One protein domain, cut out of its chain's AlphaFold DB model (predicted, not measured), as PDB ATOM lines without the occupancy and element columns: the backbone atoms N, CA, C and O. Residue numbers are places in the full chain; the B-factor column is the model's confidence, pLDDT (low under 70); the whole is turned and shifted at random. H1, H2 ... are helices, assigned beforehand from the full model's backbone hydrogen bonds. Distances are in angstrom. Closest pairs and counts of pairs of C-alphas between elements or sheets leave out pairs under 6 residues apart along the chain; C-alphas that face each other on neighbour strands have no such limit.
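AT A GLANCE: This is residues 4 to 76 of the 137 residues of an uncharacterized protein of Cuscuta campestris (UniProt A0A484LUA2). Two helices, H2 and the long H5, cross steeply as an X in the body, and residues 69 to 76, of which 69 to 75 belong to H5, stick out as an arm. H3 and H4 form a small, loosely joined helical hairpin at the other end of the long axis, and the short H1 lies near H2 and H5. The printed part has 73 residues, with five named helices in the order H1, H2, H3, H4, H5 and no named strand: all helix. It is compact, with a radius of gyration of the C-alphas of 12.7 A, but elongated, spanning 43 by 23 by 18 A.

HOW THE PARTS SIT: H1, residues 4 to 9, is close to but not clearly touching H2, residues 14 to 26; their closest C-alphas, of Leu 7 and Gly 16, are 6.3 A apart. H5, residues 54 to 75, touches H2 with residues 59 to 67 alone, closest at the C-alphas of Cys 19 and Ala 63, 6.3 A, at a steep tilt of 63 degrees, opposite ways. H3, residues 29 to 36, and H4, residues 40 to 46, form a helical hairpin at 40 degrees; they only just touch, with 3 pairs of C-alphas within 8 A, the closest those of Pro 29 and Arg 42, 7.5 A. H2, with residues 20 to 24 alone, only just touches H4, with 3 such pairs, the closest those of Phe 20 and Val 45, 6.6 A. H3 and H5 are apart. In H1 to H5 every O i to N i+4 pair is within hydrogen-bond range.

IN THESE COORDINATES: H1 begins at C-alpha 4, (-40.040, 23.544, -29.801). H2 is 18.1 A long. H5, 31.6 A long, ends at C-alpha 75, (-40.995, 31.089, -53.200).

THE WHOLE: The C-alphas farthest apart, of Gly 37 and Met 76, are 43.6 A apart. The printed part has no cut, no link is long, and no printed residue is under pLDDT 70.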
ATOM      1  N   ALA A   4     -40.668  24.400 -30.803       92.88
ATOM      2  CA  ALA A   4     -40.040  23.544 -29.801       92.88
ATOM      3  C   ALA A   4     -40.523  22.090 -29.932       92.88
ATOM      4  O   ALA A   4     -39.703  21.172 -29.882       92.88
ATOM      5  N   GLU A   5     -41.816  21.872 -30.189       92.75
ATOM      6  CA  GLU A   5     -42.374  20.553 -30.516       92.75
ATOM      7  C   GLU A   5     -41.719  19.958 -31.768       92.75
ATOM      8  O   GLU A   5     -41.264  18.813 -31.745       92.75
ATOM      9  N   LEU A   6     -41.599  20.745 -32.846       93.69
ATOM     10  CA  LEU A   6     -40.940  20.312 -34.082       93.69
ATOM     11  C   LEU A   6     -39.506  19.839 -33.820       93.69
ATOM     12  O   LEU A   6     -39.110  18.775 -34.297       93.69
ATOM     13  N   LEU A   7     -38.731  20.611 -33.057       93.81
ATOM     14  CA  LEU A   7     -37.342  20.276 -32.741       93.81
ATOM     15  C   LEU A   7     -37.209  19.145 -31.713       93.81
ATOM     16  O   LEU A   7     -36.152  18.522 -31.637       93.81
ATOM     17  N   GLY A   8     -38.273  18.841 -30.967       90.94
ATOM     18  CA  GLY A   8     -38.371  17.632 -30.153       90.94
ATOM     19  C   GLY A   8     -38.503  16.355 -30.989       90.94
ATOM     20  O   GLY A   8     -37.991  15.316 -30.584       90.94
ATOM     21  N   ILE A   9     -39.149  16.435 -32.158       92.56
ATOM     22  CA  ILE A   9     -39.359  15.294 -33.068       92.56
ATOM     23  C   ILE A   9     -38.205  15.173 -34.076       92.56
ATOM     24  O   ILE A   9     -37.706  14.078 -34.329       92.56
ATOM     25  N   LEU A  10     -37.771  16.296 -34.658       92.19
ATOM     26  CA  LEU A  10     -36.761  16.367 -35.721       92.19
ATOM     27  C   LEU A  10     -35.656  17.383 -35.370       92.19
ATOM     28  O   LEU A  10     -35.559  18.439 -36.006       92.19
ATOM     29  N   PRO A  11     -34.778  17.079 -34.396       88.12
ATOM     30  CA  PRO A  11     -33.774  18.030 -33.909       88.12
ATOM     31  C   PRO A  11     -32.771  18.475 -34.985       88.12
ATOM     32  O   PRO A  11     -32.324  19.618 -34.975       88.12
ATOM     33  N   ASN A  12     -32.469  17.604 -35.954       89.31
ATOM     34  CA  ASN A  12     -31.446  17.829 -36.984       89.31
ATOM     35  C   ASN A  12     -32.015  18.263 -38.350       89.31
ATOM     36  O   ASN A  12     -31.329  18.166 -39.368       89.31
ATOM     37  N   CYS A  13     -33.274  18.716 -38.409       93.88
ATOM     38  CA  CYS A  13     -33.856  19.230 -39.651       93.88
ATOM     39  C   CYS A  13     -33.194  20.551 -40.097       93.88
ATOM     40  O   CYS A  13     -32.464  21.194 -39.340       93.88
ATOM     41  N   SER A  14     -33.464  21.004 -41.327       94.94
ATOM     42  CA  SER A  14     -32.917  22.270 -41.852       94.94
ATOM     43  C   SER A  14     -33.232  23.471 -40.955       94.94
ATOM     44  O   SER A  14     -32.371  24.328 -40.757       94.94
ATOM     45  N   PHE A  15     -34.432  23.502 -40.365       95.31
ATOM     46  CA  PHE A  15     -34.821  24.532 -39.404       95.31
ATOM     47  C   PHE A  15     -34.024  24.440 -38.092       95.31
ATOM     48  O   PHE A  15     -33.553  25.461 -37.597       95.31
ATOM     49  N   GLY A  16     -33.784  23.235 -37.563       95.56
ATOM     50  CA  GLY A  16     -32.942  23.026 -36.378       95.56
ATOM     51  C   GLY A  16     -31.498  23.478 -36.600       95.56
ATOM     52  O   GLY A  16     -30.953  24.244 -35.805       95.56
ATOM     53  N   ASN A  17     -30.914  23.123 -37.746       95.31
ATOM     54  CA  ASN A  17     -29.580  23.587 -38.144       95.31
ATOM     55  C   ASN A  17     -29.510  25.113 -38.306       95.31
ATOM     56  O   ASN A  17     -28.495  25.734 -37.979       95.31
ATOM     57  N   PHE A  18     -30.579  25.731 -38.811       95.94
ATOM     58  CA  PHE A  18     -30.695  27.184 -38.865       95.94
ATOM     59  C   PHE A  18     -30.736  27.798 -37.462       95.94
ATOM     60  O   PHE A  18     -29.966  28.722 -37.197       95.94
ATOM     61  N   CYS A  19     -31.559  27.259 -36.557       96.44
ATOM     62  CA  CYS A  19     -31.660  27.719 -35.171       96.44
ATOM     63  C   CYS A  19     -30.316  27.622 -34.447       96.44
ATOM     64  O   CYS A  19     -29.868  28.611 -33.876       96.44
ATOM     65  N   PHE A  20     -29.624  26.484 -34.560       95.94
ATOM     66  CA  PHE A  20     -28.287  26.284 -33.997       95.94
ATOM     67  C   PHE A  20     -27.302  27.369 -34.455       95.94
ATOM     68  O   PHE A  20     -26.685  28.054 -33.635       95.94
ATOM     69  N   LYS A  21     -27.193  27.589 -35.773       96.31
ATOM     70  CA  LYS A  21     -26.281  28.596 -36.338       96.31
ATOM     71  C   LYS A  21     -26.657  30.015 -35.909       96.31
ATOM     72  O   LYS A  21     -25.777  30.807 -35.583       96.31
ATOM     73  N   LYS A  22     -27.952  30.353 -35.917       96.38
ATOM     74  CA  LYS A  22     -28.434  31.698 -35.575       96.38
ATOM     75  C   LYS A  22     -28.312  32.001 -34.090       96.38
ATOM     76  O   LYS A  22     -27.905  33.108 -33.758       96.38
ATOM     77  N   TYR A  23     -28.583  31.033 -33.221       96.31
ATOM     78  CA  TYR A  23     -28.438  31.207 -31.781       96.31
ATOM     79  C   TYR A  23     -26.996  31.578 -31.430       96.31
ATOM     80  O   TYR A  23     -26.755  32.598 -30.794       96.31
ATOM     81  N   LEU A  24     -26.022  30.806 -31.928       95.88
ATOM     82  CA  LEU A  24     -24.607  31.049 -31.638       95.88
ATOM     83  C   LEU A  24     -24.078  32.359 -32.237       95.88
ATOM     84  O   LEU A  24     -23.143  32.926 -31.673       95.88
ATOM     85  N   ALA A  25     -24.658  32.819 -33.350       95.94
ATOM     86  CA  ALA A  25     -24.273  34.057 -34.021       95.94
ATOM     87  C   ALA A  25     -24.878  35.319 -33.381       95.94
ATOM     88  O   ALA A  25     -24.231  36.361 -33.382       95.94
ATOM     89  N   ILE A  26     -26.113  35.244 -32.878       94.69
ATOM     90  CA  ILE A  26     -26.847  36.407 -32.351       94.69
ATOM     91  C   ILE A  26     -26.655  36.528 -30.838       94.69
ATOM     92  O   ILE A  26     -26.456  37.627 -30.321       94.69
ATOM     93  N   ILE A  27     -26.707  35.407 -30.116       94.50
ATOM     94  CA  ILE A  27     -26.627  35.394 -28.659       94.50
ATOM     95  C   ILE A  27     -25.165  35.228 -28.250       94.50
ATOM     96  O   ILE A  27     -24.561  34.165 -28.417       94.50
ATOM     97  N   HIS A  28     -24.578  36.300 -27.724       95.56
ATOM     98  CA  HIS A  28     -23.193  36.306 -27.267       95.56
ATOM     99  C   HIS A  28     -23.069  35.639 -25.878       95.56
ATOM    100  O   HIS A  28     -23.940  35.858 -25.037       95.56
ATOM    101  N   PRO A  29     -21.983  34.895 -25.566       95.69
ATOM    102  CA  PRO A  29     -21.793  34.270 -24.250       95.69
ATOM    103  C   PRO A  29     -21.968  35.234 -23.068       95.69
ATOM    104  O   PRO A  29     -22.670  34.917 -22.120       95.69
ATOM    105  N   LYS A  30     -21.408  36.449 -23.160       96.00
ATOM    106  CA  LYS A  30     -21.586  37.494 -22.129       96.00
ATOM    107  C   LYS A  30     -23.052  37.870 -21.886       96.00
ATOM    108  O   LYS A  30     -23.410  38.224 -20.769       96.00
ATOM    109  N   THR A  31     -23.888  37.822 -22.924       94.00
ATOM    110  CA  THR A  31     -25.327  38.080 -22.801       94.00
ATOM    111  C   THR A  31     -25.995  36.960 -22.013       94.00
ATOM    112  O   THR A  31     -26.782  37.248 -21.122       94.00
ATOM    113  N   GLU A  32     -25.648  35.700 -22.290       94.00
ATOM    114  CA  GLU A  32     -26.167  34.551 -21.534       94.00
ATOM    115  C   GLU A  32     -25.724  34.592 -20.072       94.00
ATOM    116  O   GLU A  32     -26.560  34.488 -19.184       94.00
ATOM    117  N   GLU A  33     -24.441  34.845 -19.816       94.62
ATOM    118  CA  GLU A  33     -23.902  34.947 -18.459       94.62
ATOM    119  C   GLU A  33     -24.562  36.087 -17.666       94.62
ATOM    120  O   GLU A  33     -24.882  35.921 -16.495       94.62
ATOM    121  N   SER A  34     -24.856  37.222 -18.310       95.19
ATOM    122  CA  SER A  34     -25.554  38.341 -17.658       95.19
ATOM    123  C   SER A  34     -27.044  38.067 -17.418       95.19
ATOM    124  O   SER A  34     -27.596  38.545 -16.432       95.19
ATOM    125  N   LEU A  35     -27.711  37.338 -18.322       92.25
ATOM    126  CA  LEU A  35     -29.147  37.046 -18.224       92.25
ATOM    127  C   LEU A  35     -29.453  35.858 -17.307       92.25
ATOM    128  O   LEU A  35     -30.488  35.857 -16.644       92.25
ATOM    129  N   PHE A  36     -28.592  34.842 -17.302       93.69
ATOM    130  CA  PHE A  36     -28.841  33.560 -16.637       93.69
ATOM    131  C   PHE A  36     -27.864  33.275 -15.494       93.69
ATOM    132  O   PHE A  36     -28.146  32.412 -14.671       93.69
ATOM    133  N   GLY A  37     -26.730  33.978 -15.424       94.75
ATOM    134  CA  GLY A  37     -25.666  33.709 -14.451       94.75
ATOM    135  C   GLY A  37     -24.773  32.516 -14.808       94.75
ATOM    136  O   GLY A  37     -23.846  32.210 -14.062       94.75
ATOM    137  N   ASP A  38     -25.030  31.839 -15.931       94.56
ATOM    138  CA  ASP A  38     -24.268  30.683 -16.400       94.56
ATOM    139  C   ASP A  38     -24.283  30.552 -17.940       94.56
ATOM    140  O   ASP A  38     -24.852  31.375 -18.660       94.56
ATOM    141  N   LEU A  39     -23.617  29.509 -18.453       95.75
ATOM    142  CA  LEU A  39     -23.571  29.144 -19.877       95.75
ATOM    143  C   LEU A  39     -24.156  27.742 -20.142       95.75
ATOM    144  O   LEU A  39     -23.823  27.102 -21.146       95.75
ATOM    145  N   GLU A  40     -25.012  27.230 -19.251       95.12
ATOM    146  CA  GLU A  40     -25.627  25.900 -19.379       95.12
ATOM    147  C   GLU A  40     -26.438  25.786 -20.670       95.12
ATOM    148  O   GLU A  40     -26.370  24.780 -21.388       95.12
ATOM    149  N   GLN A  41     -27.185  26.843 -20.995       94.50
ATOM    150  CA  GLN A  41     -27.974  26.923 -22.216       94.50
ATOM    151  C   GLN A  41     -27.087  26.827 -23.458       94.50
ATOM    152  O   GLN A  41     -27.314  25.960 -24.307       94.50
ATOM    153  N   ARG A  42     -26.026  27.637 -23.532       95.06
ATOM    154  CA  ARG A  42     -25.046  27.573 -24.617       95.06
ATOM    155  C   ARG A  42     -24.427  26.196 -24.776       95.06
ATOM    156  O   ARG A  42     -24.297  25.721 -25.901       95.06
ATOM    157  N   ARG A  43     -24.052  25.538 -23.674       96.31
ATOM    158  CA  ARG A  43     -23.444  24.202 -23.730       96.31
ATOM    159  C   ARG A  43     -24.408  23.172 -24.313       96.31
ATOM    160  O   ARG A  43     -23.994  22.353 -25.128       96.31
ATOM    161  N   LYS A  44     -25.695  23.242 -23.950       93.94
ATOM    162  CA  LYS A  44     -26.741  22.395 -24.543       93.94
ATOM    163  C   LYS A  44     -26.866  22.637 -26.047       93.94
ATOM    164  O   LYS A  44     -26.872  21.664 -26.796       93.94
ATOM    165  N   VAL A  45     -26.887  23.900 -26.481       94.88
ATOM    166  CA  VAL A  45     -26.931  24.251 -27.912       94.88
ATOM    167  C   VAL A  45     -25.695  23.732 -28.644       94.88
ATOM    168  O   VAL A  45     -25.836  23.081 -29.672       94.88
ATOM    169  N   LEU A  46     -24.490  23.942 -28.102       95.50
ATOM    170  CA  LEU A  46     -23.229  23.447 -28.677       95.50
ATOM    171  C   LEU A  46     -23.183  21.919 -28.796       95.50
ATOM    172  O   LEU A  46     -22.590  21.402 -29.737       95.50
ATOM    173  N   ALA A  47     -23.840  21.205 -27.883       93.69
ATOM    174  CA  ALA A  47     -24.014  19.756 -27.953       93.69
ATOM    175  C   ALA A  47     -25.087  19.308 -28.972       93.69
ATOM    176  O   ALA A  47     -25.419  18.127 -29.019       93.69
ATOM    177  N   GLY A  48     -25.655  20.228 -29.760       89.62
ATOM    178  CA  GLY A  48     -26.700  19.949 -30.748       89.62
ATOM    179  C   GLY A  48     -28.101  19.777 -30.155       89.62
ATOM    180  O   GLY A  48     -29.010  19.343 -30.856       89.62
ATOM    181  N   ASN A  49     -28.296  20.102 -28.874       91.31
ATOM    182  CA  ASN A  49     -29.596  19.997 -28.217       91.31
ATOM    183  C   ASN A  49     -30.378  21.312 -28.292       91.31
ATOM    184  O   ASN A  49     -29.816  22.391 -28.460       91.31
ATOM    185  N   ASN A  50     -31.690  21.213 -28.072       90.75
ATOM    186  CA  ASN A  50     -32.596  22.354 -27.980       90.75
ATOM    187  C   ASN A  50     -33.018  22.566 -26.515       90.75
ATOM    188  O   ASN A  50     -33.757  21.741 -25.969       90.75
ATOM    189  N   PRO A  51     -32.524  23.621 -25.839       92.88
ATOM    190  CA  PRO A  51     -32.931  23.960 -24.478       92.88
ATOM    191  C   PRO A  51     -34.447  24.158 -24.343       92.88
ATOM    192  O   PRO A  51     -35.094  24.691 -25.237       92.88
ATOM    193  N   ARG A  52     -35.014  23.784 -23.190       89.50
ATOM    194  CA  ARG A  52     -36.438  24.006 -22.849       89.50
ATOM    195  C   ARG A  52     -36.667  25.240 -21.969       89.50
ATOM    196  O   ARG A  52     -37.630  25.295 -21.213       89.50
ATOM    197  N   SER A  53     -35.738  26.188 -21.988       92.38
ATOM    198  CA  SER A  53     -35.901  27.436 -21.248       92.38
ATOM    199  C   SER A  53     -36.916  28.340 -21.948       92.38
ATOM    200  O   SER A  53     -37.089  28.268 -23.167       92.38
ATOM    201  N   GLN A  54     -37.538  29.241 -21.187       92.94
ATOM    202  CA  GLN A  54     -38.430  30.255 -21.749       92.94
ATOM    203  C   GLN A  54     -37.703  31.124 -22.786       92.94
ATOM    204  O   GLN A  54     -38.213  31.330 -23.879       92.94
ATOM    205  N   PHE A  55     -36.473  31.558 -22.487       93.50
ATOM    206  CA  PHE A  55     -35.680  32.369 -23.412       93.50
ATOM    207  C   PHE A  55     -35.427  31.665 -24.748       93.50
ATOM    208  O   PHE A  55     -35.550  32.281 -25.805       93.50
ATOM    209  N   TYR A  56     -35.068  30.377 -24.720       95.00
ATOM    210  CA  TYR A  56     -34.843  29.632 -25.956       95.00
ATOM    211  C   TYR A  56     -36.151  29.438 -26.733       95.00
ATOM    212  O   TYR A  56     -36.137  29.522 -27.954       95.00
ATOM    213  N   GLY A  57     -37.283  29.257 -26.042       95.00
ATOM    214  CA  GLY A  57     -38.613  29.237 -26.660       95.00
ATOM    215  C   GLY A  57     -38.937  30.527 -27.424       95.00
ATOM    216  O   GLY A  57     -39.271  30.469 -28.604       95.00
ATOM    217  N   GLU A  58     -38.738  31.691 -26.801       95.38
ATOM    218  CA  GLU A  58     -38.928  32.995 -27.463       95.38
ATOM    219  C   GLU A  58     -37.971  33.181 -28.650       95.38
ATOM    220  O   GLU A  58     -38.354  33.646 -29.727       95.38
ATOM    221  N   PHE A  59     -36.714  32.750 -28.496       96.06
ATOM    222  CA  PHE A  59     -35.755  32.726 -29.597       96.06
ATOM    223  C   PHE A  59     -36.239  31.852 -30.765       96.06
ATOM    224  O   PHE A  59     -36.059  32.232 -31.923       96.06
ATOM    225  N   LEU A  60     -36.852  30.697 -30.494       96.38
ATOM    226  CA  LEU A  60     -37.363  29.806 -31.532       96.38
ATOM    227  C   LEU A  60     -38.533  30.419 -32.306       96.38
ATOM    228  O   LEU A  60     -38.594  30.243 -33.524       96.38
ATOM    229  N   GLU A  61     -39.425  31.161 -31.650       96.44
ATOM    230  CA  GLU A  61     -40.493  31.890 -32.348       96.44
ATOM    231  C   GLU A  61     -39.925  32.994 -33.251       96.44
ATOM    232  O   GLU A  61     -40.309  33.098 -34.422       96.44
ATOM    233  N   LEU A  62     -38.921  33.742 -32.778       95.75
ATOM    234  CA  LEU A  62     -38.190  34.695 -33.619       95.75
ATOM    235  C   LEU A  62     -37.514  33.997 -34.811       95.75
ATOM    236  O   LEU A  62     -37.645  34.431 -35.958       95.75
ATOM    237  N   ALA A  63     -36.802  32.896 -34.560       96.56
ATOM    238  CA  ALA A  63     -36.106  32.138 -35.592       96.56
ATOM    239  C   ALA A  63     -37.082  31.596 -36.644       96.56
ATOM    240  O   ALA A  63     -36.802  31.667 -37.841       96.56
ATOM    241  N   LYS A  64     -38.250  31.108 -36.218       95.94
ATOM    242  CA  LYS A  64     -39.332  30.647 -37.092       95.94
ATOM    243  C   LYS A  64     -39.875  31.773 -37.963       95.94
ATOM    244  O   LYS A  64     -40.003  31.569 -39.169       95.94
ATOM    245  N   ALA A  65     -40.141  32.954 -37.405       95.69
ATOM    246  CA  ALA A  65     -40.593  34.108 -38.184       95.69
ATOM    247  C   ALA A  65     -39.587  34.471 -39.291       95.69
ATOM    248  O   ALA A  65     -39.956  34.596 -40.461       95.69
ATOM    249  N   VAL A  66     -38.296  34.543 -38.948       94.44
ATOM    250  CA  VAL A  66     -37.224  34.827 -39.914       94.44
ATOM    251  C   VAL A  66     -37.096  33.713 -40.955       94.44
ATOM    252  O   VAL A  66     -36.925  33.996 -42.140       94.44
ATOM    253  N   TRP A  67     -37.185  32.448 -40.541       94.88
ATOM    254  CA  TRP A  67     -37.114  31.296 -41.439       94.88
ATOM    255  C   TRP A  67     -38.257  31.297 -42.456       94.88
ATOM    256  O   TRP A  67     -38.016  31.170 -43.654       94.88
ATOM    257  N   MET A  68     -39.494  31.511 -41.999       94.44
ATOM    258  CA  MET A  68     -40.660  31.619 -42.879       94.44
ATOM    259  C   MET A  68     -40.533  32.797 -43.842       94.44
ATOM    260  O   MET A  68     -40.862  32.649 -45.016       94.44
ATOM    261  N   LEU A  69     -40.002  33.937 -43.387       90.38
ATOM    262  CA  LEU A  69     -39.747  35.083 -44.258       90.38
ATOM    263  C   LEU A  69     -38.739  34.747 -45.367       90.38
ATOM    264  O   LEU A  69     -38.954  35.121 -46.519       90.38
ATOM    265  N   HIS A  70     -37.674  34.001 -45.051       89.06
ATOM    266  CA  HIS A  70     -36.732  33.526 -46.068       89.06
ATOM    267  C   HIS A  70     -37.426  32.593 -47.064       89.06
ATOM    268  O   HIS A  70     -37.300  32.796 -48.268       89.06
ATOM    269  N   LEU A  71     -38.191  31.605 -46.584       90.50
ATOM    270  CA  LEU A  71     -38.935  30.692 -47.458       90.50
ATOM    271  C   LEU A  71     -39.895  31.446 -48.386       90.50
ATOM    272  O   LEU A  71     -39.925  31.168 -49.582       90.50
ATOM    273  N   LEU A  72     -40.623  32.431 -47.854       87.06
ATOM    274  CA  LEU A  72     -41.519  33.279 -48.632       87.06
ATOM    275  C   LEU A  72     -40.755  34.028 -49.729       87.06
ATOM    276  O   LEU A  72     -41.140  33.957 -50.894       87.06
ATOM    277  N   ALA A  73     -39.642  34.678 -49.382       83.00
ATOM    278  CA  ALA A  73     -38.821  35.406 -50.346       83.00
ATOM    279  C   ALA A  73     -38.278  34.500 -51.466       83.00
ATOM    280  O   ALA A  73     -38.202  34.933 -52.613       83.00
ATOM    281  N   PHE A  74     -37.928  33.244 -51.157       82.69
ATOM    282  CA  PHE A  74     -37.473  32.265 -52.152       82.69
ATOM    283  C   PHE A  74     -38.603  31.640 -52.978       82.69
ATOM    284  O   PHE A  74     -38.349  31.214 -54.100       82.69
ATOM    285  N   SER A  75     -39.829  31.583 -52.451       85.44
ATOM    286  CA  SER A  75     -40.995  31.089 -53.200       85.44
ATOM    287  C   SER A  75     -41.521  32.080 -54.239       85.44
ATOM    288  O   SER A  75     -42.275  31.688 -55.124       85.44
ATOM    289  N   MET A  76     -41.151  33.358 -54.133       81.62
ATOM    290  CA  MET A  76     -41.570  34.375 -55.090       81.62
ATOM    291  C   MET A  76     -40.791  34.211 -56.399       81.62
ATOM    292  O   MET A  76     -39.562  34.319 -56.422       81.62
TER     293      MET A  76